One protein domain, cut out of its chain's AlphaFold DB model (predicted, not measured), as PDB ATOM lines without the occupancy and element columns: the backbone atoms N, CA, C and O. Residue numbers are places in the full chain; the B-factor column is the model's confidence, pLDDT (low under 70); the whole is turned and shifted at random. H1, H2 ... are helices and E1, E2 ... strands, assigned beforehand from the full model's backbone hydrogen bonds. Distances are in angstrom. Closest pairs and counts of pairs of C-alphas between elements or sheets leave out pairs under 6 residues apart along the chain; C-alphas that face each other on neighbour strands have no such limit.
ATOM      1  N   ALA A   2       9.678 -16.756  48.409       82.88
ATOM      2  CA  ALA A   2       8.969 -17.962  47.939       82.88
ATOM      3  C   ALA A   2       7.432 -17.848  47.952       82.88
ATOM      4  O   ALA A   2       6.766 -18.695  47.363       82.88
ATOM      5  N   ALA A   3       6.878 -16.803  48.579       87.94
ATOM      6  CA  ALA A   3       5.440 -16.593  48.723       87.94
ATOM      7  C   ALA A   3       4.992 -15.195  48.251       87.94
ATOM      8  O   ALA A   3       5.791 -14.251  48.221       87.94
ATOM      9  N   GLY A   4       3.712 -15.056  47.899       90.69
ATOM     10  CA  GLY A   4       3.085 -13.801  47.487       90.69
ATOM     11  C   GLY A   4       1.608 -13.757  47.874       90.69
ATOM     12  O   GLY A   4       0.841 -14.623  47.473       90.69
ATOM     13  N   LEU A   5       1.207 -12.748  48.649       92.19
ATOM     14  CA  LEU A   5      -0.180 -12.567  49.079       92.19
ATOM     15  C   LEU A   5      -0.929 -11.629  48.124       92.19
ATOM     16  O   LEU A   5      -0.469 -10.509  47.882       92.19
ATOM     17  N   VAL A   6      -2.086 -12.072  47.630       92.31
ATOM     18  CA  VAL A   6      -3.005 -11.281  46.802       92.31
ATOM     19  C   VAL A   6      -4.390 -11.261  47.443       92.31
ATOM     20  O   VAL A   6      -4.988 -12.305  47.684       92.31
ATOM     21  N   GLY A   7      -4.916 -10.058  47.661       87.94
ATOM     22  CA  GLY A   7      -6.231  -9.830  48.257       87.94
ATOM     23  C   GLY A   7      -6.170  -8.835  49.411       87.94
ATOM     24  O   GLY A   7      -5.097  -8.361  49.787       87.94
ATOM     25  N   GLY A   8      -7.345  -8.487  49.937       84.31
ATOM     26  CA  GLY A   8      -7.457  -7.727  51.180       84.31
ATOM     27  C   GLY A   8      -7.069  -8.569  52.404       84.31
ATOM     28  O   GLY A   8      -6.762  -9.752  52.263       84.31
ATOM     29  N   PRO A   9      -7.071  -7.974  53.608       82.69
ATOM     30  CA  PRO A   9      -6.928  -8.719  54.854       82.69
ATOM     31  C   PRO A   9      -7.974  -9.844  54.945       82.69
ATOM     32  O   PRO A   9      -9.097  -9.642  54.475       82.69
ATOM     33  N   PRO A  10      -7.630 -11.003  55.531       85.44
ATOM     34  CA  PRO A  10      -8.594 -12.075  55.741       85.44
ATOM     35  C   PRO A  10      -9.731 -11.616  56.660       85.44
ATOM     36  O   PRO A  10      -9.496 -10.937  57.662       85.44
ATOM     37  N   THR A  11     -10.956 -12.006  56.323       86.31
ATOM     38  CA  THR A  11     -12.154 -11.846  57.160       86.31
ATOM     39  C   THR A  11     -12.860 -13.197  57.291       86.31
ATOM     40  O   THR A  11     -12.401 -14.188  56.725       86.31
ATOM     41  N   ALA A  12     -13.978 -13.256  58.022       83.75
ATOM     42  CA  ALA A  12     -14.783 -14.478  58.105       83.75
ATOM     43  C   ALA A  12     -15.244 -14.979  56.719       83.75
ATOM     44  O   ALA A  12     -15.285 -16.185  56.490       83.75
ATOM     45  N   ASP A  13     -15.511 -14.055  55.789       85.44
ATOM     46  CA  ASP A  13     -16.062 -14.356  54.461       85.44
ATOM     47  C   ASP A  13     -15.036 -14.219  53.322       85.44
ATOM     48  O   ASP A  13     -15.314 -14.589  52.181       85.44
ATOM     49  N   VAL A  14     -13.847 -13.669  53.597       84.62
ATOM     50  CA  VAL A  14     -12.820 -13.390  52.582       84.62
ATOM     51  C   VAL A  14     -11.515 -14.079  52.941       84.62
ATOM     52  O   VAL A  14     -10.867 -13.743  53.932       84.62
ATOM     53  N   ARG A  15     -11.075 -14.982  52.061       89.81
ATOM     54  CA  ARG A  15      -9.779 -15.662  52.147       89.81
ATOM     55  C   ARG A  15      -8.865 -15.159  51.026       89.81
ATOM     56  O   ARG A  15      -9.096 -15.472  49.858       89.81
ATOM     57  N   PRO A  16      -7.852 -14.326  51.319       92.94
ATOM     58  CA  PRO A  16      -6.894 -13.902  50.308       92.94
ATOM     59  C   PRO A  16      -6.064 -15.087  49.800       92.94
ATOM     60  O   PRO A  16      -5.873 -16.091  50.488       92.94
ATOM     61  N   ARG A  17      -5.543 -14.960  48.579       94.38
ATOM     62  CA  ARG A  17      -4.770 -16.019  47.926       94.38
ATOM     63  C   ARG A  17      -3.301 -15.905  48.304       94.38
ATOM     64  O   ARG A  17      -2.667 -14.881  48.027       94.38
ATOM     65  N   LEU A  18      -2.753 -16.962  48.895       94.06
ATOM     66  CA  LEU A  18      -1.329 -17.091  49.175       94.06
ATOM     67  C   LEU A  18      -0.682 -17.944  48.082       94.06
ATOM     68  O   LEU A  18      -0.793 -19.167  48.067       94.06
ATOM     69  N   TYR A  19       0.008 -17.279  47.162       95.12
ATOM     70  CA  TYR A  19       0.802 -17.938  46.134       95.12
ATOM     71  C   TYR A  19       2.112 -18.440  46.736       95.12
ATOM     72  O   TYR A  19       2.761 -17.717  47.493       95.12
ATOM     73  N   LEU A  20       2.517 -19.654  46.375       95.06
ATOM     74  CA  LEU A  20       3.707 -20.355  46.860       95.06
ATOM     75  C   LEU A  20       4.536 -20.846  45.665       95.06
ATOM     76  O   LEU A  20       3.983 -21.196  44.629       95.06
ATOM     77  N   SER A  21       5.863 -20.853  45.779       95.12
ATOM     78  CA  SER A  21       6.784 -21.284  44.713       95.12
ATOM     79  C   SER A  21       8.088 -21.846  45.289       95.12
ATOM     80  O   SER A  21       8.470 -21.508  46.409       95.12
ATOM     81  N   GLY A  22       8.802 -22.661  44.509       92.81
ATOM     82  CA  GLY A  22      10.053 -23.309  44.921       92.81
ATOM     83  C   GLY A  22       9.853 -24.651  45.637       92.81
ATOM     84  O   GLY A  22       8.733 -25.106  45.845       92.81
ATOM     85  N   GLY A  23      10.959 -25.298  46.024       91.06
ATOM     86  CA  GLY A  23      10.969 -26.711  46.444       91.06
ATOM     87  C   GLY A  23      10.213 -27.061  47.732       91.06
ATOM     88  O   GLY A  23      10.072 -28.236  48.036       91.06
ATOM     89  N   GLN A  24       9.735 -26.069  48.490       88.94
ATOM     90  CA  GLN A  24       8.924 -26.270  49.700       88.94
ATOM     91  C   GLN A  24       7.448 -25.883  49.497       88.94
ATOM     92  O   GLN A  24       6.674 -25.903  50.451       88.94
ATOM     93  N   ALA A  25       7.044 -25.496  48.279       91.25
ATOM     94  CA  ALA A  25       5.707 -24.965  48.023       91.25
ATOM     95  C   ALA A  25       4.601 -25.975  48.353       91.25
ATOM     96  O   ALA A  25       3.650 -25.605  49.032       91.25
ATOM     97  N   ASP A  26       4.757 -27.239  47.949       90.81
ATOM     98  CA  ASP A  26       3.763 -28.288  48.208       90.81
ATOM     99  C   ASP A  26       3.660 -28.631  49.702       90.81
ATOM    100  O   ASP A  26       2.564 -28.808  50.231       90.81
ATOM    101  N   ALA A  27       4.794 -28.641  50.414       90.19
ATOM    102  CA  ALA A  27       4.817 -28.866  51.857       90.19
ATOM    103  C   ALA A  27       4.049 -27.765  52.605       90.19
ATOM    104  O   ALA A  27       3.218 -28.062  53.459       90.19
ATOM    105  N   VAL A  28       4.261 -26.496  52.245       88.25
ATOM    106  CA  VAL A  28       3.519 -25.370  52.839       88.25
ATOM    107  C   VAL A  28       2.050 -25.387  52.412       88.25
ATOM    108  O   VAL A  28       1.176 -25.134  53.236       88.25
ATOM    109  N   ALA A  29       1.762 -25.723  51.153       88.56
ATOM    110  CA  ALA A  29       0.398 -25.800  50.643       88.56
ATOM    111  C   ALA A  29      -0.441 -26.869  51.358       88.56
ATOM    112  O   ALA A  29      -1.646 -26.676  51.497       88.56
ATOM    113  N   SER A  30       0.196 -27.947  51.836       87.31
ATOM    114  CA  SER A  30      -0.449 -29.026  52.596       87.31
ATOM    115  C   SER A  30      -0.879 -28.642  54.017       87.31
ATOM    116  O   SER A  30      -1.665 -29.364  54.628       87.31
ATOM    117  N   LEU A  31      -0.382 -27.517  54.548       85.19
ATOM    118  CA  LEU A  31      -0.853 -26.980  55.821       85.19
ATOM    119  C   LEU A  31      -2.286 -26.467  55.668       85.19
ATOM    120  O   LEU A  31      -2.640 -25.890  54.639       85.19
ATOM    121  N   ASP A  32      -3.092 -26.638  56.716       73.62
ATOM    122  CA  ASP A  32      -4.473 -26.164  56.736       73.62
ATOM    123  C   ASP A  32      -4.497 -24.635  56.556       73.62
ATOM    124  O   ASP A  32      -4.018 -23.875  57.403       73.62
ATOM    125  N   GLY A  33      -4.982 -24.180  55.398       69.88
ATOM    126  CA  GLY A  33      -4.924 -22.791  54.933       69.88
ATOM    127  C   GLY A  33      -5.918 -21.876  55.645       69.88
ATOM    128  O   GLY A  33      -6.621 -21.111  54.999       69.88
ATOM    129  N   GLN A  34      -6.043 -21.954  56.969       74.81
ATOM    130  CA  GLN A  34      -7.183 -21.419  57.731       74.81
ATOM    131  C   GLN A  34      -7.512 -19.941  57.447       74.81
ATOM    132  O   GLN A  34      -8.680 -19.568  57.459       74.81
ATOM    133  N   ALA A  35      -6.514 -19.119  57.110       82.38
ATOM    134  CA  ALA A  35      -6.704 -17.716  56.725       82.38
ATOM    135  C   ALA A  35      -6.495 -17.428  55.222       82.38
ATOM    136  O   ALA A  35      -6.777 -16.317  54.777       82.38
ATOM    137  N   PHE A  36      -5.996 -18.389  54.437       90.19
ATOM    138  CA  PHE A  36      -5.547 -18.169  53.059       90.19
ATOM    139  C   PHE A  36      -5.883 -19.334  52.133       90.19
ATOM    140  O   PHE A  36      -5.654 -20.493  52.465       90.19
ATOM    141  N   ASP A  37      -6.298 -19.019  50.911       91.62
ATOM    142  CA  ASP A  37      -6.364 -20.022  49.852       91.62
ATOM    143  C   ASP A  37      -4.968 -20.197  49.243       91.62
ATOM    144  O   ASP A  37      -4.429 -19.288  48.597       91.62
ATOM    145  N   HIS A  38      -4.354 -21.356  49.479       92.88
ATOM    146  CA  HIS A  38      -3.027 -21.679  48.960       92.88
ATOM    147  C   HIS A  38      -3.067 -21.940  47.450       92.88
ATOM    148  O   HIS A  38      -3.942 -22.641  46.940       92.88
ATOM    149  N   VAL A  39      -2.089 -21.398  46.722       94.31
ATOM    150  CA  VAL A  39      -1.918 -21.633  45.282       94.31
ATOM    151  C   VAL A  39      -0.456 -21.926  44.990       94.31
ATOM    152  O   VAL A  39       0.398 -21.055  45.144       94.31
ATOM    153  N   VAL A  40      -0.155 -23.138  44.534       94.38
ATOM    154  CA  VAL A  40       1.210 -23.503  44.143       94.38
ATOM    155  C   VAL A  40       1.468 -23.073  42.701       94.38
ATOM    156  O   VAL A  40       0.768 -23.474  41.776       94.38
ATOM    157  N   LEU A  41       2.499 -22.251  42.508       94.25
ATOM    158  CA  LEU A  41       3.082 -21.946  41.209       94.25
ATOM    159  C   LEU A  41       4.310 -22.837  41.025       94.25
ATOM    160  O   LEU A  41       5.387 -22.549  41.560       94.25
ATOM    161  N   HIS A  42       4.147 -23.920  40.267       83.69
ATOM    162  CA  HIS A  42       5.266 -24.791  39.917       83.69
ATOM    163  C   HIS A  42       6.309 -23.994  39.118       83.69
ATOM    164  O   HIS A  42       5.983 -23.293  38.159       83.69
ATOM    165  N   GLY A  43       7.569 -24.051  39.548       82.81
ATOM    166  CA  GLY A  43       8.656 -23.273  38.959       82.81
ATOM    167  C   GLY A  43       9.695 -22.821  39.984       82.81
ATOM    168  O   GLY A  43       9.809 -23.388  41.073       82.81
ATOM    169  N   GLN A  44      10.477 -21.804  39.619       87.69
ATOM    170  CA  GLN A  44      11.595 -21.329  40.428       87.69
ATOM    171  C   GLN A  44      11.129 -20.575  41.679       87.69
ATOM    172  O   GLN A  44      10.080 -19.924  41.707       87.69
ATOM    173  N   ALA A  45      11.957 -20.625  42.725       87.75
ATOM    174  CA  ALA A  45      11.775 -19.772  43.891       87.75
ATOM    175  C   ALA A  45      11.801 -18.299  43.453       87.75
ATOM    176  O   ALA A  45      12.747 -17.861  42.807       87.75
ATOM    177  N   GLY A  46      10.768 -17.532  43.804       90.25
ATOM    178  CA  GLY A  46      10.615 -16.146  43.343       90.25
ATOM    179  C   GLY A  46       9.361 -15.915  42.510       90.25
ATOM    180  O   GLY A  46       8.809 -14.815  42.572       90.25
TER     181      GLY A  46
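This is residues 2 to 46 of the 168 residues of the protein "DUF1932 domain-containing protein" of Boseongicola sp. SB0676_bin_33 (UniProt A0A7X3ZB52). Picture a small sheet of three strands with one short helix, H1, over one face, and no named helix over the other. The loop between E1 and E2, residues 7 to 16, reaches to one end of the long axis, while the first and last printed residues come near each other at the other end. The printed part has 45 residues, with E1, E2, H1 and E3 in that order along it; the sheet's order is E1, E2, E3, and it is mixed, antiparallel between E1 and E2 and parallel between E2 and E3. The class is mixed, helices and strands, with under half of the residues in named elements. The whole is compact, with a radius of gyration of the C-alphas of 10.6 A, yet elongated in outline, spanning 31 by 18 by 10 A.

Start with E1, residues 3 to 6, an edge strand, and look beside it for E2, residues 17 to 21, the inner strand. These two form a hairpin, antiparallel at 157 degrees between their directions; N 4 and O 19 are 2.9 A apart and N 19 and O 4 are 2.8 A apart, within hydrogen-bond range. On to H1, residues 25 to 29: the closest C-alphas of E2 and H1 are those of Leu 20 and Ala 29, 7.4 A apart. In H1 the O i to N i+4 pair is within hydrogen-bond range. Then comes E3, residues 37 to 41, the other edge strand, parallel to E2 at 29 degrees between their directions; look at N 18 and O 37, 2.9 A, and N 41 and O 20, 2.8 A, within hydrogen-bond range. H1 is on the sheet at a height over the sheet of 7.8 A and lies over E3, but only just, with 3 of its 5 C-alphas falling on E3 and 2 on E2. The closest C-alphas of H1 and E3 are those of Ala 29 and His 38, 5.6 A apart. E2, H1 and E3 make a strand-helix-strand unit, two parallel neighbour strands with a helix between them along the chain, and its crossover is right-handed.

Find C-alpha 3 at (5.440, -16.593, 48.723); from there E1 runs to residue 6. C-alpha 17 at (-4.770, -16.019, 47.926) begins E2, which runs 13.1 A from first to last C-alpha, to residue 21. H1 goes from Ala 25 to Ala 29. E3 runs 12.9 A from Asp 37 to Leu 41, ending at C-alpha 41 at (3.082, -21.946, 41.209).

The two C-alphas farthest apart are those of Ala 12 and Gln 44, 32.5 A, while the C-alphas of Ala 2 and Gly 46 are 5.2 A apart. The printed part has no cut. The link from E2 to H1 is tight, and those from E1 to E2 and from H1 to E3 are short. The mean pLDDT of the printed part is 88.2, and residue 33 is under 70 in this model.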